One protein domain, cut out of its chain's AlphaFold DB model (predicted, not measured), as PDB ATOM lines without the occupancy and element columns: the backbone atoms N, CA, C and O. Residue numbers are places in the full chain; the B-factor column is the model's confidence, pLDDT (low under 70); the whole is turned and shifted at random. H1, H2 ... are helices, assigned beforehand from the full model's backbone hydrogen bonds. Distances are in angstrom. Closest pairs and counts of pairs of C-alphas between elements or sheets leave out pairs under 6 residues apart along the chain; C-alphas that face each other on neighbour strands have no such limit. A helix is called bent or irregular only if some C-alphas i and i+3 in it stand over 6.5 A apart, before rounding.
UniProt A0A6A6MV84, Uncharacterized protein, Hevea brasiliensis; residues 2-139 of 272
ATOM      1  N   ARG A   2     120.889 132.559 191.452       89.56
ATOM      2  CA  ARG A   2     121.649 131.475 192.130       89.56
ATOM      3  C   ARG A   2     121.302 131.331 193.622       89.56
ATOM      4  O   ARG A   2     121.027 130.232 194.083       89.56
ATOM      5  N   LYS A   3     121.168 132.459 194.329       90.38
ATOM      6  CA  LYS A   3     120.692 132.506 195.724       90.38
ATOM      7  C   LYS A   3     119.282 131.927 195.927       90.38
ATOM      8  O   LYS A   3     119.038 131.272 196.929       90.38
ATOM      9  N   GLU A   4     118.355 132.151 194.991       89.75
ATOM     10  CA  GLU A   4     116.998 131.575 195.063       89.75
ATOM     11  C   GLU A   4     117.048 130.053 194.904       89.75
ATOM     12  O   GLU A   4     116.359 129.337 195.617       89.75
ATOM     13  N   ILE A   5     117.903 129.545 194.008       91.00
ATOM     14  CA  ILE A   5     118.114 128.101 193.839       91.00
ATOM     15  C   ILE A   5     118.637 127.490 195.141       91.00
ATOM     16  O   ILE A   5     118.097 126.483 195.584       91.00
ATOM     17  N   ALA A   6     119.613 128.129 195.792       89.50
ATOM     18  CA  ALA A   6     120.117 127.693 197.094       89.50
ATOM     19  C   ALA A   6     119.004 127.639 198.161       89.50
ATOM     20  O   ALA A   6     118.905 126.664 198.903       89.50
ATOM     21  N   GLN A   7     118.107 128.631 198.188       91.19
ATOM     22  CA  GLN A   7     116.942 128.628 199.083       91.19
ATOM     23  C   GLN A   7     115.967 127.481 198.776       91.19
ATOM     24  O   GLN A   7     115.486 126.828 199.699       91.19
ATOM     25  N   PHE A   8     115.696 127.192 197.499       89.75
ATOM     26  CA  PHE A   8     114.832 126.070 197.113       89.75
ATOM     27  C   PHE A   8     115.449 124.709 197.441       89.75
ATOM     28  O   PHE A   8     114.723 123.802 197.845       89.75
ATOM     29  N   LEU A   9     116.772 124.574 197.317       87.38
ATOM     30  CA  LEU A   9     117.495 123.375 197.742       87.38
ATOM     31  C   LEU A   9     117.412 123.186 199.260       87.38
ATOM     32  O   LEU A   9     117.098 122.091 199.715       87.38
ATOM     33  N   GLN A  10     117.588 124.258 200.037       87.00
ATOM     34  CA  GLN A  10     117.451 124.220 201.497       87.00
ATOM     35  C   GLN A  10     116.018 123.892 201.952       87.00
ATOM     36  O   GLN A  10     115.824 123.225 202.963       87.00
ATOM     37  N   ALA A  11     115.009 124.328 201.194       88.31
ATOM     38  CA  ALA A  11     113.602 124.021 201.448       88.31
ATOM     39  C   ALA A  11     113.169 122.616 200.969       88.31
ATOM     40  O   ALA A  11     111.993 122.273 201.090       88.31
ATOM     41  N   GLY A  12     114.073 121.817 200.381       84.44
ATOM     42  CA  GLY A  12     113.758 120.499 199.810       84.44
ATOM     43  C   GLY A  12     112.898 120.548 198.538       84.44
ATOM     44  O   GLY A  12     112.401 119.525 198.070       84.44
ATOM     45  N   GLN A  13     112.707 121.730 197.946       87.62
ATOM     46  CA  GLN A  13     111.888 121.943 196.749       87.62
ATOM     47  C   GLN A  13     112.702 121.714 195.470       87.62
ATOM     48  O   GLN A  13     112.894 122.610 194.643       87.62
ATOM     49  N   GLU A  14     113.169 120.480 195.276       85.81
ATOM     50  CA  GLU A  14     114.049 120.131 194.156       85.81
ATOM     51  C   GLU A  14     113.420 120.377 192.780       85.81
ATOM     52  O   GLU A  14     114.112 120.776 191.848       85.81
ATOM     53  N   ALA A  15     112.111 120.156 192.622       84.88
ATOM     54  CA  ALA A  15     111.429 120.375 191.346       84.88
ATOM     55  C   ALA A  15     111.520 121.844 190.892       84.88
ATOM     56  O   ALA A  15     111.790 122.126 189.724       84.88
ATOM     57  N   ILE A  16     111.372 122.783 191.832       88.25
ATOM     58  CA  ILE A  16     111.486 124.220 191.561       88.25
ATOM     59  C   ILE A  16     112.943 124.580 191.265       88.25
ATOM     60  O   ILE A  16     113.211 125.295 190.299       88.25
ATOM     61  N   ALA A  17     113.890 124.031 192.033       88.62
ATOM     62  CA  ALA A  17     115.318 124.231 191.797       88.62
ATOM     63  C   ALA A  17     115.750 123.766 190.390       88.62
ATOM     64  O   ALA A  17     116.488 124.482 189.713       88.62
ATOM     65  N   ARG A  18     115.233 122.627 189.903       86.19
ATOM     66  CA  ARG A  18     115.496 122.101 188.546       86.19
ATOM     67  C   ARG A  18     114.981 123.026 187.440       86.19
ATOM     68  O   ARG A  18     115.701 123.323 186.492       86.19
ATOM     69  N   ILE A  19     113.755 123.528 187.571       89.19
ATOM     70  CA  ILE A  19     113.190 124.468 186.590       89.19
ATOM     71  C   ILE A  19     113.973 125.788 186.617       89.19
ATOM     72  O   ILE A  19     114.288 126.377 185.581       89.19
ATOM     73  N   ARG A  20     114.329 126.265 187.813       90.44
ATOM     74  CA  ARG A  20     115.044 127.533 187.978       90.44
ATOM     75  C   ARG A  20     116.488 127.449 187.478       90.44
ATOM     76  O   ARG A  20     116.964 128.430 186.906       90.44
ATOM     77  N   VAL A  21     117.165 126.302 187.618       91.69
ATOM     78  CA  VAL A  21     118.528 126.123 187.091       91.69
ATOM     79  C   VAL A  21     118.557 126.128 185.563       91.69
ATOM     80  O   VAL A  21     119.466 126.713 184.985       91.69
ATOM     81  N   GLU A  22     117.539 125.587 184.887       90.00
ATOM     82  CA  GLU A  22     117.427 125.680 183.423       90.00
ATOM     83  C   GLU A  22     117.350 127.124 182.934       90.00
ATOM     84  O   GLU A  22     117.928 127.474 181.904       90.00
ATOM     85  N   HIS A  23     116.642 127.977 183.673       90.19
ATOM     86  CA  HIS A  23     116.599 129.400 183.365       90.19
ATOM     87  C   HIS A  23     117.982 130.042 183.536       90.19
ATOM     88  O   HIS A  23     118.466 130.694 182.616       90.19
ATOM     89  N   VAL A  24     118.661 129.772 184.653       90.69
ATOM     90  CA  VAL A  24     120.014 130.291 184.908       90.69
ATOM     91  C   VAL A  24     121.018 129.835 183.847       90.69
ATOM     92  O   VAL A  24     121.859 130.623 183.428       90.69
ATOM     93  N   ILE A  25     120.929 128.590 183.377       90.25
ATOM     94  CA  ILE A  25     121.802 128.074 182.313       90.25
ATOM     95  C   ILE A  25     121.537 128.796 180.988       90.25
ATOM     96  O   ILE A  25     122.484 129.158 180.292       90.25
ATOM     97  N   ARG A  26     120.270 129.052 180.642       88.31
ATOM     98  CA  ARG A  26     119.929 129.825 179.437       88.31
ATOM     99  C   ARG A  26     120.491 131.242 179.499       88.31
ATOM    100  O   ARG A  26     121.060 131.703 178.518       88.31
ATOM    101  N   GLU A  27     120.404 131.900 180.648       88.88
ATOM    102  CA  GLU A  27     120.994 133.230 180.834       88.88
ATOM    103  C   GLU A  27     122.523 133.217 180.742       88.88
ATOM    104  O   GLU A  27     123.100 134.075 180.078       88.88
ATOM    105  N   GLN A  28     123.190 132.224 181.339       89.88
ATOM    106  CA  GLN A  28     124.644 132.060 181.208       89.88
ATOM    107  C   GLN A  28     125.060 131.832 179.752       89.88
ATOM    108  O   GLN A  28     126.044 132.406 179.291       89.88
ATOM    109  N   ASN A  29     124.293 131.036 179.006       87.31
ATOM    110  CA  ASN A  29     124.532 130.816 177.584       87.31
ATOM    111  C   ASN A  29     124.349 132.096 176.757       87.31
ATOM    112  O   ASN A  29     125.135 132.340 175.844       87.31
ATOM    113  N   ILE A  30     123.352 132.923 177.088       86.31
ATOM    114  CA  ILE A  30     123.151 134.234 176.460       86.31
ATOM    115  C   ILE A  30     124.348 135.148 176.745       86.31
ATOM    116  O   ILE A  30     124.878 135.758 175.820       86.31
ATOM    117  N   TRP A  31     124.817 135.209 177.993       88.50
ATOM    118  CA  TRP A  31     125.979 136.025 178.353       88.50
ATOM    119  C   TRP A  31     127.249 135.569 177.618       88.50
ATOM    120  O   TRP A  31     127.944 136.388 177.024       88.50
ATOM    121  N   ALA A  32     127.478 134.254 177.528       87.38
ATOM    122  CA  ALA A  32     128.573 133.686 176.739       87.38
ATOM    123  C   ALA A  32     128.454 133.994 175.233       87.38
ATOM    124  O   ALA A  32     129.459 134.160 174.546       87.38
ATOM    125  N   ALA A  33     127.234 134.075 174.689       83.62
ATOM    126  CA  ALA A  33     127.025 134.480 173.300       83.62
ATOM    127  C   ALA A  33     127.375 135.959 173.075       83.62
ATOM    128  O   ALA A  33     127.961 136.292 172.044       83.62
ATOM    129  N   TYR A  34     127.056 136.832 174.037       83.56
ATOM    130  CA  TYR A  34     127.445 138.242 173.985       83.56
ATOM    131  C   TYR A  34     128.958 138.438 174.095       83.56
ATOM    132  O   TYR A  34     129.494 139.246 173.346       83.56
ATOM    133  N   GLU A  35     129.653 137.658 174.922       88.50
ATOM    134  CA  GLU A  35     131.121 137.684 175.002       88.50
ATOM    135  C   GLU A  35     131.759 137.346 173.640       88.50
ATOM    136  O   GLU A  35     132.637 138.055 173.148       88.50
ATOM    137  N   ILE A  36     131.249 136.310 172.958       84.19
ATOM    138  CA  ILE A  36     131.688 135.955 171.598       84.19
ATOM    139  C   ILE A  36     131.400 137.091 170.603       84.19
ATOM    140  O   ILE A  36     132.205 137.343 169.702       84.19
ATOM    141  N   LEU A  37     130.249 137.755 170.735       80.44
ATOM    142  CA  LEU A  37     129.866 138.868 169.872       80.44
ATOM    143  C   LEU A  37     130.781 140.081 170.069       80.44
ATOM    144  O   LEU A  37     131.209 140.674 169.084       80.44
ATOM    145  N   GLU A  38     131.106 140.415 171.313       83.69
ATOM    146  CA  GLU A  38     132.004 141.513 171.673       83.69
ATOM    147  C   GLU A  38     133.402 141.295 171.084       83.69
ATOM    148  O   GLU A  38     133.893 142.140 170.335       83.69
ATOM    149  N   LEU A  39     133.974 140.101 171.277       85.06
ATOM    150  CA  LEU A  39     135.247 139.689 170.671       85.06
ATOM    151  C   LEU A  39     135.233 139.802 169.138       85.06
ATOM    152  O   LEU A  39     136.218 140.205 168.513       85.06
ATOM    153  N   PHE A  40     134.114 139.446 168.502       80.00
ATOM    154  CA  PHE A  40     133.968 139.581 167.055       80.00
ATOM    155  C   PHE A  40     133.888 141.049 166.615       80.00
ATOM    156  O   PHE A  40     134.522 141.427 165.627       80.00
ATOM    157  N   CYS A  41     133.151 141.887 167.346       75.50
ATOM    158  CA  CYS A  41     133.069 143.321 167.089       75.50
ATOM    159  C   CYS A  41     134.438 144.000 167.228       75.50
ATOM    160  O   CYS A  41     134.822 144.759 166.338       75.50
ATOM    161  N   GLU A  42     135.212 143.677 168.264       82.50
ATOM    162  CA  GLU A  42     136.586 144.169 168.428       82.50
ATOM    163  C   GLU A  42     137.498 143.732 167.276       82.50
ATOM    164  O   GLU A  42     138.224 144.550 166.707       82.50
ATOM    165  N   PHE A  43     137.426 142.462 166.865       77.06
ATOM    166  CA  PHE A  43     138.194 141.942 165.730       77.06
ATOM    167  C   PHE A  43     137.873 142.670 164.418       77.06
ATOM    168  O   PHE A  43     138.768 142.970 163.623       77.06
ATOM    169  N   VAL A  44     136.592 142.961 164.188       72.50
ATOM    170  CA  VAL A  44     136.129 143.730 163.030       72.50
ATOM    171  C   VAL A  44     136.666 145.162 163.090       72.50
ATOM    172  O   VAL A  44     137.237 145.628 162.102       72.50
ATOM    173  N   LEU A  45     136.554 145.829 164.243       71.44
ATOM    174  CA  LEU A  45     137.041 147.195 164.457       71.44
ATOM    175  C   LEU A  45     138.557 147.311 164.268       71.44
ATOM    176  O   LEU A  45     139.017 148.237 163.604       71.44
ATOM    177  N   ALA A  46     139.338 146.341 164.748       77.06
ATOM    178  CA  ALA A  46     140.790 146.313 164.569       77.06
ATOM    179  C   ALA A  46     141.221 146.235 163.090       77.06
ATOM    180  O   ALA A  46     142.335 146.628 162.743       77.06
ATOM    181  N   ARG A  47     140.347 145.745 162.200       70.81
ATOM    182  CA  ARG A  47     140.606 145.660 160.753       70.81
ATOM    183  C   ARG A  47     140.041 146.824 159.947       70.81
ATOM    184  O   ARG A  47     140.402 146.954 158.779       70.81
ATOM    185  N   VAL A  48     139.225 147.690 160.548       64.81
ATOM    186  CA  VAL A  48     138.701 148.908 159.907       64.81
ATOM    187  C   VAL A  48     139.799 149.793 159.292       64.81
ATOM    188  O   VAL A  48     139.606 150.217 158.158       64.81
ATOM    189  N   PRO A  49     140.974 150.020 159.921       61.00
ATOM    190  CA  PRO A  49     142.020 150.865 159.332       61.00
ATOM    191  C   PRO A  49     142.660 150.271 158.068       61.00
ATOM    192  O   PRO A  49     143.303 150.980 157.303       61.00
ATOM    193  N   ILE A  50     142.510 148.958 157.861       58.81
ATOM    194  CA  ILE A  50     143.073 148.205 156.730       58.81
ATOM    195  C   ILE A  50     142.061 148.150 155.564       58.81
ATOM    196  O   ILE A  50     142.390 147.745 154.449       58.81
ATOM    197  N   LEU A  51     140.809 148.554 155.801       55.34
ATOM    198  CA  LEU A  51     139.705 148.453 154.857       55.34
ATOM    199  C   LEU A  51     139.300 149.842 154.357       55.34
ATOM    200  O   LEU A  51     138.724 150.630 155.099       55.34
ATOM    201  N   ASP A  52     139.550 150.108 153.073       57.91
ATOM    202  CA  ASP A  52     139.027 151.286 152.367       57.91
ATOM    203  C   ASP A  52     137.521 151.481 152.614       57.91
ATOM    204  O   ASP A  52     136.759 150.512 152.703       57.91
ATOM    205  N   SER A  53     137.064 152.736 152.634       58.25
ATOM    206  CA  SER A  53     135.688 153.149 152.962       58.25
ATOM    207  C   SER A  53     134.595 152.406 152.170       58.25
ATOM    208  O   SER A  53     133.491 152.211 152.675       58.25
ATOM    209  N   GLN A  54     134.894 151.921 150.956       54.56
ATOM    210  CA  GLN A  54     133.984 151.079 150.160       54.56
ATOM    211  C   GLN A  54     133.799 149.653 150.716       54.56
ATOM    212  O   GLN A  54     132.717 149.079 150.596       54.56
ATOM    213  N   LYS A  55     134.825 149.067 151.344       57.47
ATOM    214  CA  LYS A  55     134.772 147.721 151.943       57.47
ATOM    215  C   LYS A  55     134.111 147.726 153.322       57.47
ATOM    216  O   LYS A  55     133.566 146.708 153.734       57.47
ATOM    217  N   LEU A  56     134.102 148.873 154.001       56.03
ATOM    218  CA  LEU A  56     133.473 149.083 155.308       56.03
ATOM    219  C   LEU A  56     131.936 149.029 155.217       56.03
ATOM    220  O   LEU A  56     131.297 148.322 155.994       56.03
ATOM    221  N   VAL A  57     131.347 149.662 154.192       57.09
ATOM    222  CA  VAL A  57     129.906 149.544 153.883       57.09
ATOM    223  C   VAL A  57     129.542 148.090 153.576       57.09
ATOM    224  O   VAL A  57     128.542 147.580 154.077       57.09
ATOM    225  N   HIS A  58     130.399 147.381 152.835       56.00
ATOM    226  CA  HIS A  58     130.238 145.949 152.595       56.00
ATOM    227  C   HIS A  58     130.361 145.111 153.866       56.00
ATOM    228  O   HIS A  58     129.632 144.140 153.998       56.00
ATOM    229  N   LEU A  59     131.241 145.454 154.804       57.28
ATOM    230  CA  LEU A  59     131.418 144.707 156.049       57.28
ATOM    231  C   LEU A  59     130.208 144.844 156.972       57.28
ATOM    232  O   LEU A  59     129.753 143.852 157.533       57.28
ATOM    233  N   VAL A  60     129.657 146.055 157.081       60.22
ATOM    234  CA  VAL A  60     128.436 146.317 157.852       60.22
ATOM    235  C   VAL A  60     127.236 145.656 157.180       60.22
ATOM    236  O   VAL A  60     126.466 144.976 157.850       60.22
ATOM    237  N   TYR A  61     127.109 145.762 155.854       56.06
ATOM    238  CA  TYR A  61     126.020 145.125 155.112       56.06
ATOM    239  C   TYR A  61     126.125 143.596 155.157       56.06
ATOM    240  O   TYR A  61     125.127 142.935 155.401       56.06
ATOM    241  N   VAL A  62     127.318 143.011 155.004       60.88
ATOM    242  CA  VAL A  62     127.553 141.559 155.110       60.88
ATOM    243  C   VAL A  62     127.370 141.082 156.545       60.88
ATOM    244  O   VAL A  62     126.737 140.054 156.733       60.88
ATOM    245  N   GLY A  63     127.832 141.820 157.555       61.72
ATOM    246  CA  GLY A  63     127.566 141.522 158.963       61.72
ATOM    247  C   GLY A  63     126.066 141.508 159.258       61.72
ATOM    248  O   GLY A  63     125.554 140.534 159.800       61.72
ATOM    249  N   LEU A  64     125.338 142.523 158.786       55.19
ATOM    250  CA  LEU A  64     123.886 142.626 158.916       55.19
ATOM    251  C   LEU A  64     123.152 141.528 158.120       55.19
ATOM    252  O   LEU A  64     122.202 140.939 158.619       55.19
ATOM    253  N   THR A  65     123.626 141.174 156.922       55.03
ATOM    254  CA  THR A  65     123.057 140.091 156.095       55.03
ATOM    255  C   THR A  65     123.338 138.718 156.712       55.03
ATOM    256  O   THR A  65     122.484 137.835 156.688       55.03
ATOM    257  N   VAL A  66     124.509 138.533 157.327       60.50
ATOM    258  CA  VAL A  66     124.901 137.316 158.050       60.50
ATOM    259  C   VAL A  66     124.098 137.159 159.343       60.50
ATOM    260  O   VAL A  66     123.817 136.020 159.721       60.50
ATOM    261  N   PHE A  67     123.707 138.261 159.984       55.28
ATOM    262  CA  PHE A  67     122.842 138.261 161.165       55.28
ATOM    263  C   PHE A  67     121.353 138.100 160.830       55.28
ATOM    264  O   PHE A  67     120.644 137.428 161.571       55.28
ATOM    265  N   LEU A  68     120.874 138.678 159.722       51.03
ATOM    266  CA  LEU A  68     119.446 138.691 159.378       51.03
ATOM    267  C   LEU A  68     119.001 137.526 158.490       51.03
ATOM    268  O   LEU A  68     117.848 137.110 158.571       51.03
ATOM    269  N   THR A  69     119.874 136.966 157.649       50.81
ATOM    270  CA  THR A  69     119.483 135.858 156.763       50.81
ATOM    271  C   THR A  69     119.754 134.514 157.432       50.81
ATOM    272  O   THR A  69     120.706 133.788 157.136       50.81
ATOM    273  N   ALA A  70     118.862 134.149 158.347       54.72
ATOM    274  CA  ALA A  70     118.556 132.745 158.565       54.72
ATOM    275  C   ALA A  70     118.103 132.150 157.213       54.72
ATOM    276  O   ALA A  70     116.959 132.325 156.810       54.72
ATOM    277  N   GLY A  71     119.016 131.506 156.473       55.84
ATOM    278  CA  GLY A  71     118.649 130.612 155.368       55.84
ATOM    279  C   GLY A  71     119.034 130.980 153.929       55.84
ATOM    280  O   GLY A  71     118.452 130.386 153.028       55.84
ATOM    281  N   TYR A  72     120.000 131.865 153.651       47.06
ATOM    282  CA  TYR A  72     120.483 132.014 152.265       47.06
ATOM    283  C   TYR A  72     121.735 131.179 151.969       47.06
ATOM    284  O   TYR A  72     122.868 131.525 152.318       47.06
ATOM    285  N   VAL A  73     121.472 130.062 151.292       47.31
ATOM    286  CA  VAL A  73     122.403 129.287 150.468       47.31
ATOM    287  C   VAL A  73     123.165 130.262 149.546       47.31
ATOM    288  O   VAL A  73     122.567 131.159 148.960       47.31
ATOM    289  N   ASP A  74     124.493 130.120 149.479       48.22
ATOM    290  CA  ASP A  74     125.432 130.836 148.587       48.22
ATOM    291  C   ASP A  74     125.938 132.249 148.947       48.22
ATOM    292  O   ASP A  74     126.480 132.961 148.098       48.22
ATOM    293  N   CYS A  75     125.951 132.640 150.226       47.81
ATOM    294  CA  CYS A  75     126.698 133.847 150.642       47.81
ATOM    295  C   CYS A  75     128.237 133.682 150.599       47.81
ATOM    296  O   CYS A  75     128.969 134.671 150.594       47.81
ATOM    297  N   GLY A  76     128.756 132.448 150.550       49.97
ATOM    298  CA  GLY A  76     130.202 132.183 150.584       49.97
ATOM    299  C   GLY A  76     130.957 132.692 149.350       49.97
ATOM    300  O   GLY A  76     132.048 133.247 149.475       49.97
ATOM    301  N   ALA A  77     130.359 132.573 148.160       46.91
ATOM    302  CA  ALA A  77     131.008 132.931 146.898       46.91
ATOM    303  C   ALA A  77     131.145 134.451 146.701       46.91
ATOM    304  O   ALA A  77     132.150 134.918 146.161       46.91
ATOM    305  N   TYR A  78     130.165 135.231 147.169       45.56
ATOM    306  CA  TYR A  78     130.190 136.692 147.063       45.56
ATOM    307  C   TYR A  78     131.247 137.306 147.988       45.56
ATOM    308  O   TYR A  78     132.037 138.149 147.559       45.56
ATOM    309  N   VAL A  79     131.340 136.820 149.231       47.84
ATOM    310  CA  VAL A  79     132.352 137.310 150.177       47.84
ATOM    311  C   VAL A  79     133.754 136.856 149.760       47.84
ATOM    312  O   VAL A  79     134.671 137.671 149.778       47.84
ATOM    313  N   ALA A  80     133.933 135.626 149.265       46.16
ATOM    314  CA  ALA A  80     135.225 135.164 148.742       46.16
ATOM    315  C   ALA A  80     135.732 136.012 147.556       46.16
ATOM    316  O   ALA A  80     136.925 136.306 147.473       46.16
ATOM    317  N   ARG A  81     134.827 136.449 146.665       44.06
ATOM    318  CA  ARG A  81     135.176 137.231 145.467       44.06
ATOM    319  C   ARG A  81     135.472 138.705 145.761       44.06
ATOM    320  O   ARG A  81     136.281 139.297 145.058       44.06
ATOM    321  N   VAL A  82     134.845 139.282 146.789       43.34
ATOM    322  CA  VAL A  82     135.051 140.686 147.196       43.34
ATOM    323  C   VAL A  82     136.205 140.835 148.202       43.34
ATOM    324  O   VAL A  82     136.874 141.866 148.209       43.34
ATOM    325  N   TRP A  83     136.472 139.820 149.033       44.34
ATOM    326  CA  TRP A  83     137.401 139.944 150.166       44.34
ATOM    327  C   TRP A  83     138.736 139.221 150.030       44.34
ATOM    328  O   TRP A  83     139.579 139.416 150.900       44.34
ATOM    329  N   GLY A  84     138.973 138.414 148.990       46.31
ATOM    330  CA  GLY A  84     140.303 137.851 148.684       46.31
ATOM    331  C   GLY A  84     140.984 137.051 149.810       46.31
ATOM    332  O   GLY A  84     142.135 136.654 149.673       46.31
ATOM    333  N   PHE A  85     140.292 136.795 150.918       50.09
ATOM    334  CA  PHE A  85     140.795 136.127 152.108       50.09
ATOM    335  C   PHE A  85     139.741 135.121 152.545       50.09
ATOM    336  O   PHE A  85     138.820 135.446 153.298       50.09
ATOM    337  N   ASN A  86     139.912 133.870 152.110       55.56
ATOM    338  CA  ASN A  86     139.140 132.726 152.607       55.56
ATOM    339  C   ASN A  86     139.065 132.711 154.150       55.56
ATOM    340  O   ASN A  86     138.061 132.303 154.723       55.56
ATOM    341  N   SER A  87     140.084 133.247 154.828       55.53
ATOM    342  CA  SER A  87     140.175 133.306 156.288       55.53
ATOM    343  C   SER A  87     139.084 134.160 156.970       55.53
ATOM    344  O   SER A  87     138.553 133.738 157.992       55.53
ATOM    345  N   CYS A  88     138.664 135.307 156.411       59.12
ATOM    346  CA  CYS A  88     137.621 136.146 157.037       59.12
ATOM    347  C   CYS A  88     136.231 135.497 156.987       59.12
ATOM    348  O   CYS A  88     135.480 135.568 157.957       59.12
ATOM    349  N   VAL A  89     135.904 134.826 155.879       63.88
ATOM    350  CA  VAL A  89     134.630 134.104 155.715       63.88
ATOM    351  C   VAL A  89     134.543 132.936 156.692       63.88
ATOM    352  O   VAL A  89     133.511 132.744 157.333       63.88
ATOM    353  N   ILE A  90     135.646 132.197 156.845       64.25
ATOM    354  CA  ILE A  90     135.749 131.083 157.792       64.25
ATOM    355  C   ILE A  90     135.538 131.584 159.226       64.25
ATOM    356  O   ILE A  90     134.742 130.995 159.953       64.25
ATOM    357  N   ILE A  91     136.164 132.700 159.617       67.31
ATOM    358  CA  ILE A  91     136.005 133.273 160.965       67.31
ATOM    359  C   ILE A  91     134.547 133.685 161.223       67.31
ATOM    360  O   ILE A  91     133.983 133.285 162.241       67.31
ATOM    361  N   CYS A  92     133.897 134.397 160.295       68.31
ATOM    362  CA  CYS A  92     132.486 134.782 160.444       68.31
ATOM    363  C   CYS A  92     131.554 133.564 160.563       68.31
ATOM    364  O   CYS A  92     130.638 133.556 161.386       68.31
ATOM    365  N   TYR A  93     131.794 132.518 159.768       69.06
ATOM    366  CA  TYR A  93     131.003 131.287 159.813       69.06
ATOM    367  C   TYR A  93     131.198 130.517 161.129       69.06
ATOM    368  O   TYR A  93     130.229 130.056 161.732       69.06
ATOM    369  N   MET A  94     132.438 130.424 161.622       71.19
ATOM    370  CA  MET A  94     132.745 129.776 162.900       71.19
ATOM    371  C   MET A  94     132.128 130.514 164.091       71.19
ATOM    372  O   MET A  94     131.582 129.873 164.988       71.19
ATOM    373  N   VAL A  95     132.189 131.850 164.095       78.12
ATOM    374  CA  VAL A  95     131.576 132.684 165.142       78.12
ATOM    375  C   VAL A  95     130.060 132.505 165.145       78.12
ATOM    376  O   VAL A  95     129.482 132.248 166.199       78.12
ATOM    377  N   ARG A  96     129.420 132.532 163.968       77.75
ATOM    378  CA  ARG A  96     127.982 132.275 163.832       77.75
ATOM    379  C   ARG A  96     127.589 130.927 164.434       77.75
ATOM    380  O   ARG A  96     126.666 130.888 165.238       77.75
ATOM    381  N   ASN A  97     128.259 129.839 164.059       77.62
ATOM    382  CA  ASN A  97     127.884 128.508 164.546       77.62
ATOM    383  C   ASN A  97     128.005 128.405 166.069       77.62
ATOM    384  O   ASN A  97     127.110 127.857 166.702       77.62
ATOM    385  N   LYS A  98     129.044 129.008 166.662       81.44
ATOM    386  CA  LYS A  98     129.190 129.071 168.123       81.44
ATOM    387  C   LYS A  98     128.076 129.878 168.790       81.44
ATOM    388  O   LYS A  98     127.546 129.446 169.807       81.44
ATOM    389  N   ILE A  99     127.694 131.024 168.223       80.75
ATOM    390  CA  ILE A  99     126.589 131.840 168.749       80.75
ATOM    391  C   ILE A  99     125.260 131.084 168.630       80.75
ATOM    392  O   ILE A  99     124.500 131.047 169.591       80.75
ATOM    393  N   ILE A 100     124.991 130.443 167.488       79.56
ATOM    394  CA  ILE A 100     123.775 129.645 167.277       79.56
ATOM    395  C   ILE A 100     123.727 128.471 168.254       79.56
ATOM    396  O   ILE A 100     122.682 128.225 168.841       79.56
ATOM    397  N   GLU A 101     124.841 127.775 168.472       79.81
ATOM    398  CA  GLU A 101     124.918 126.675 169.435       79.81
ATOM    399  C   GLU A 101     124.606 127.153 170.862       79.81
ATOM    400  O   GLU A 101     123.869 126.486 171.587       79.81
ATOM    401  N   LYS A 102     125.101 128.337 171.249       79.94
ATOM    402  CA  LYS A 102     124.842 128.932 172.568       79.94
ATOM    403  C   LYS A 102     123.422 129.474 172.728       79.94
ATOM    404  O   LYS A 102     122.839 129.312 173.793       79.94
ATOM    405  N   LEU A 103     122.857 130.091 171.693       79.06
ATOM    406  CA  LEU A 103     121.512 130.681 171.722       79.06
ATOM    407  C   LEU A 103     120.400 129.699 171.329       79.06
ATOM    408  O   LEU A 103     119.222 130.059 171.372       79.06
ATOM    409  N   SER A 104     120.750 128.476 170.932       75.81
ATOM    410  CA  SER A 104     119.778 127.463 170.534       75.81
ATOM    411  C   SER A 104     118.799 127.167 171.670       75.81
ATOM    412  O   SER A 104     119.189 126.998 172.825       75.81
ATOM    413  N   VAL A 105     117.514 127.029 171.332       75.25
ATOM    414  CA  VAL A 105     116.413 126.721 172.269       75.25
ATOM    415  C   VAL A 105     116.416 125.229 172.661       75.25
ATOM    416  O   VAL A 105     115.383 124.623 172.929       75.25
ATOM    417  N   ILE A 106     117.590 124.599 172.672       80.12
ATOM    418  CA  ILE A 106     117.760 123.214 173.099       80.12
ATOM    419  C   ILE A 106     117.771 123.179 174.628       80.12
ATOM    420  O   ILE A 106     118.484 123.942 175.282       80.12
ATOM    421  N   ALA A 107     116.975 122.278 175.204       77.25
ATOM    422  CA  ALA A 107     116.973 122.053 176.642       77.25
ATOM    423  C   ALA A 107     118.372 121.589 177.103       77.25
ATOM    424  O   ALA A 107     118.927 120.657 176.510       77.25
ATOM    425  N   PRO A 108     118.964 122.209 178.140       82.56
ATOM    426  CA  PRO A 108     120.288 121.825 178.609       82.56
ATOM    427  C   PRO A 108     120.287 120.382 179.126       82.56
ATOM    428  O   PRO A 108     119.364 119.950 179.821       82.56
ATOM    429  N   SER A 109     121.349 119.637 178.797       83.62
ATOM    430  CA  SER A 109     121.510 118.241 179.222       83.62
ATOM    431  C   SER A 109     121.370 118.094 180.743       83.62
ATOM    432  O   SER A 109     121.764 118.975 181.514       83.62
ATOM    433  N   ALA A 110     120.816 116.960 181.180       84.00
ATOM    434  CA  ALA A 110     120.692 116.578 182.587       84.00
ATOM    435  C   ALA A 110     122.011 116.724 183.366       84.00
ATOM    436  O   ALA A 110     122.009 117.236 184.481       84.00
ATOM    437  N   GLU A 111     123.132 116.355 182.750       85.56
ATOM    438  CA  GLU A 111     124.466 116.435 183.356       85.56
ATOM    439  C   GLU A 111     124.887 117.879 183.649       85.56
ATOM    440  O   GLU A 111     125.415 118.175 184.720       85.56
ATOM    441  N   ILE A 112     124.603 118.803 182.724       86.69
ATOM    442  CA  ILE A 112     124.924 120.228 182.882       86.69
ATOM    443  C   ILE A 112     124.058 120.830 183.992       86.69
ATOM    444  O   ILE A 112     124.566 121.553 184.846       86.69
ATOM    445  N   ARG A 113     122.761 120.485 184.022       89.12
ATOM    446  CA  ARG A 113     121.844 120.898 185.098       89.12
ATOM    447  C   ARG A 113     122.343 120.429 186.463       89.12
ATOM    448  O   ARG A 113     122.390 121.227 187.397       89.12
ATOM    449  N   LEU A 114     122.771 119.171 186.558       88.06
ATOM    450  CA  LEU A 114     123.311 118.594 187.787       88.06
ATOM    451  C   LEU A 114     124.619 119.272 188.211       88.06
ATOM    452  O   LEU A 114     124.800 119.572 189.388       88.06
ATOM    453  N   LYS A 115     125.514 119.556 187.260       90.25
ATOM    454  CA  LYS A 115     126.778 120.246 187.530       90.25
ATOM    455  C   LYS A 115     126.548 121.643 188.107       90.25
ATOM    456  O   LYS A 115     127.117 121.966 189.143       90.25
ATOM    457  N   VAL A 116     125.672 122.439 187.492       91.06
ATOM    458  CA  VAL A 116     125.369 123.797 187.973       91.06
ATOM    459  C   VAL A 116     124.672 123.764 189.338       91.06
ATOM    460  O   VAL A 116     124.958 124.604 190.187       91.06
ATOM    461  N   LEU A 117     123.799 122.784 189.595       88.75
ATOM    462  CA  LEU A 117     123.195 122.595 190.922       88.75
ATOM    463  C   LEU A 117     124.245 122.271 191.993       88.75
ATOM    464  O   LEU A 117     124.207 122.870 193.066       88.75
ATOM    465  N   LYS A 118     125.204 121.385 191.691       89.06
ATOM    466  CA  LYS A 118     126.330 121.061 192.584       89.06
ATOM    467  C   LYS A 118     127.201 122.284 192.871       89.06
ATOM    468  O   LYS A 118     127.530 122.532 194.025       89.06
ATOM    469  N   GLU A 119     127.523 123.072 191.845       91.38
ATOM    470  CA  GLU A 119     128.285 124.318 192.000       91.38
ATOM    471  C   GLU A 119     127.565 125.309 192.925       91.38
ATOM    472  O   GLU A 119     128.193 125.880 193.812       91.38
ATOM    473  N   ILE A 120     126.244 125.473 192.783       90.62
ATOM    474  CA  ILE A 120     125.451 126.356 193.653       90.62
ATOM    475  C   ILE A 120     125.381 125.804 195.085       90.62
ATOM    476  O   ILE A 120     125.516 126.566 196.036       90.62
ATOM    477  N   ALA A 121     125.197 124.495 195.273       88.12
ATOM    478  CA  ALA A 121     125.198 123.898 196.610       88.12
ATOM    479  C   ALA A 121     126.546 124.114 197.322       88.12
ATOM    480  O   ALA A 121     126.569 124.499 198.490       88.12
ATOM    481  N   GLN A 122     127.659 123.958 196.597       88.12
ATOM    482  CA  GLN A 122     129.004 124.211 197.110       88.12
ATOM    483  C   GLN A 122     129.247 125.700 197.406       88.12
ATOM    484  O   GLN A 122     129.800 126.025 198.452       88.12
ATOM    485  N   GLU A 123     128.805 126.609 196.530       90.56
ATOM    486  CA  GLU A 123     128.943 128.067 196.699       90.56
ATOM    487  C   GLU A 123     128.272 128.561 197.996       90.56
ATOM    488  O   GLU A 123     128.785 129.458 198.664       90.56
ATOM    489  N   TYR A 124     127.153 127.939 198.383       89.81
ATOM    490  CA  TYR A 124     126.384 128.296 199.579       89.81
ATOM    491  C   TYR A 124     126.610 127.344 200.773       89.81
ATOM    492  O   TYR A 124     125.934 127.499 201.789       89.81
ATOM    493  N   ASN A 125     127.567 126.408 200.689       87.38
ATOM    494  CA  ASN A 125     127.871 125.393 201.715       87.38
ATOM    495  C   ASN A 125     126.638 124.600 202.194       87.38
ATOM    496  O   ASN A 125     126.434 124.407 203.393       87.38
ATOM    497  N   LEU A 126     125.794 124.165 201.259       84.25
ATOM    498  CA  LEU A 126     124.614 123.353 201.550       84.25
ATOM    499  C   LEU A 126     124.963 121.860 201.470       84.25
ATOM    500  O   LEU A 126     125.437 121.393 200.433       84.25
ATOM    501  N   GLU A 127     124.679 121.103 202.535       76.38
ATOM    502  CA  GLU A 127     124.645 119.635 202.490       76.38
ATOM    503  C   GLU A 127     123.424 119.205 201.672       76.38
ATOM    504  O   GLU A 127     122.303 119.124 202.170       76.38
ATOM    505  N   TRP A 128     123.633 119.017 200.372       80.94
ATOM    506  CA  TRP A 128     122.591 118.605 199.444       80.94
ATOM    507  C   TRP A 128     122.993 117.322 198.713       80.94
ATOM    508  O   TRP A 128     124.008 117.277 198.011       80.94
ATOM    509  N   ASP A 129     122.157 116.290 198.839       73.44
ATOM    510  CA  ASP A 129     122.378 114.987 198.218       73.44
ATOM    511  C   ASP A 129     121.955 114.992 196.743       73.44
ATOM    512  O   ASP A 129     120.776 114.983 196.384       73.44
ATOM    513  N   SER A 130     122.942 114.949 195.850       76.25
ATOM    514  CA  SER A 130     122.717 114.976 194.397       76.25
ATOM    515  C   SER A 130     121.978 113.748 193.844       76.25
ATOM    516  O   SER A 130     121.389 113.826 192.762       76.25
ATOM    517  N   SER A 131     121.982 112.625 194.569       71.25
ATOM    518  CA  SER A 131     121.488 111.324 194.098       71.25
ATOM    519  C   SER A 131     119.993 111.313 193.760       71.25
ATOM    520  O   SER A 131     119.596 110.672 192.787       71.25
ATOM    521  N   ASN A 132     119.164 112.060 194.500       68.75
ATOM    522  CA  ASN A 132     117.723 112.155 194.234       68.75
ATOM    523  C   ASN A 132     117.437 112.914 192.926       68.75
ATOM    524  O   ASN A 132     116.609 112.514 192.102       68.75
ATOM    525  N   THR A 133     118.191 113.986 192.666       70.94
ATOM    526  CA  THR A 133     118.044 114.722 191.407       70.94
ATOM    527  C   THR A 133     118.588 113.983 190.199       70.94
ATOM    528  O   THR A 133     117.963 114.050 189.144       70.94
ATOM    529  N   GLU A 134     119.692 113.254 190.347       71.38
ATOM    530  CA  GLU A 134     120.309 112.465 189.281       71.38
ATOM    531  C   GLU A 134     119.401 111.313 188.822       71.38
ATOM    532  O   GLU A 134     119.192 111.143 187.621       71.38
ATOM    533  N   ALA A 135     118.769 110.595 189.757       64.31
ATOM    534  CA  ALA A 135     117.828 109.518 189.441       64.31
ATOM    535  C   ALA A 135     116.582 110.017 188.684       64.31
ATOM    536  O   ALA A 135     116.120 109.384 187.736       64.31
ATOM    537  N   GLU A 136     116.058 111.180 189.066       66.56
ATOM    538  CA  GLU A 136     114.901 111.805 188.415       66.56
ATOM    539  C   GLU A 136     115.261 112.473 187.073       66.56
ATOM    540  O   GLU A 136     114.462 112.460 186.142       66.56
ATOM    541  N   LEU A 137     116.478 113.010 186.925       62.94
ATOM    542  CA  LEU A 137     116.985 113.533 185.648       62.94
ATOM    543  C   LEU A 137     117.342 112.410 184.653       62.94
ATOM    544  O   LEU A 137     117.303 112.637 183.443       62.94
ATOM    545  N   GLY A 138     117.684 111.220 185.158       58.50
ATOM    546  CA  GLY A 138     117.998 110.019 184.381       58.50
ATOM    547  C   GLY A 138     116.778 109.203 183.937       58.50
ATOM    548  O   GLY A 138     116.904 108.358 183.045       58.50
ATOM    549  N   LYS A 139     115.584 109.458 184.489       63.44
ATOM    550  CA  LYS A 139     114.335 108.867 183.989       63.44
ATOM    551  C   LYS A 139     114.014 109.453 182.612       63.44
ATOM    552  O   LYS A 139     113.352 110.480 182.489       63.44
TER     553      LYS A 139
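What this domain is: This is residues 2 to 139 of the 272 residues of an uncharacterized protein of Hevea brasiliensis (UniProt A0A6A6MV84). One very long helix, H2, makes the length of a rod, and H5 packs along part of it, running opposite ways. By the first residues of H2 the helices H1, H6 and H7 form one end group, with H6 crossing both H1 and H2; at the far end H3 folds back after H2, and H4 is joined to H5 as a hairpin. The printed part has 138 residues, with seven named helices in the order H1 to H7 and no named strand, and its class is all helix. It is only just loose, close to extended, with a radius of gyration of the C-alphas of 21.3 A and spans of 62 by 29 by 20 A.

How they stand to each other: H1, residues 2 to 10, touches H2, residues 14 to 50, in a hairpin at a shallow tilt of 18 degrees; the closest C-alphas, of Ile 5 and Ala 17, are 5.2 A apart. H2 and H3, residues 53 to 68, are close but not clearly touching, with the C-alphas of Val 48 and Leu 56 closest at 7.0 A. H4, residues 75 to 83, is near H3, with 12 pairs of C-alphas within 10 A. H4 touches H5, residues 86 to 103, in a hairpin at a steep tilt of 41 degrees, closest at the C-alphas of Ala 80 and Asn 86, 6.0 A. Residues 95 to 103 of H5 touch residues 26 to 40 of H2 at a shallow tilt of 19 degrees, opposite ways, with the C-alphas of Ala 33 and Ile 99 closest at 5.3 A. H6, residues 110 to 123, touches H2 about perpendicular, at 86 degrees, with the C-alphas of Val 21 and Arg 113 closest at 6.5 A. H6 touches H1 too, at 90 degrees, with the C-alphas of Ala 6 and Ala 121 closest at 6.4 A. H7, residues 130 to 138, forms a hairpin with H6 at a shallow tilt of 18 degrees; the C-alphas of Ala 110 and Leu 137 are closest at 5.7 A. Every O i to N i+4 pair is within hydrogen-bond range in H1, H4, H5, H6 and H7; in H2 31 of 33 are, in H3 10 of 12.

Where its parts are: H1 begins at C-alpha 2, (121.649, 131.475, 192.130). H2 is 55.1 A long and ends at C-alpha 50, (143.073, 148.205, 156.730); it is irregular, with C-alphas 46 and 49 7.0 A apart. H5 is 26.1 A long, H3 22.7 A and H6 20.0 A. H7 ends at C-alpha 138, (117.998, 110.019, 184.381).

The domain as a whole: The two C-alphas farthest apart, of Gly 12 and Asp 52, are 61.9 A apart. The printed part has no cut, and no link is long. Residues 68 to 74 stand free. The model's pLDDT is under 70 in residues 48 to 93, 132 and 135 to 139; its mean over the printed part is 73.5.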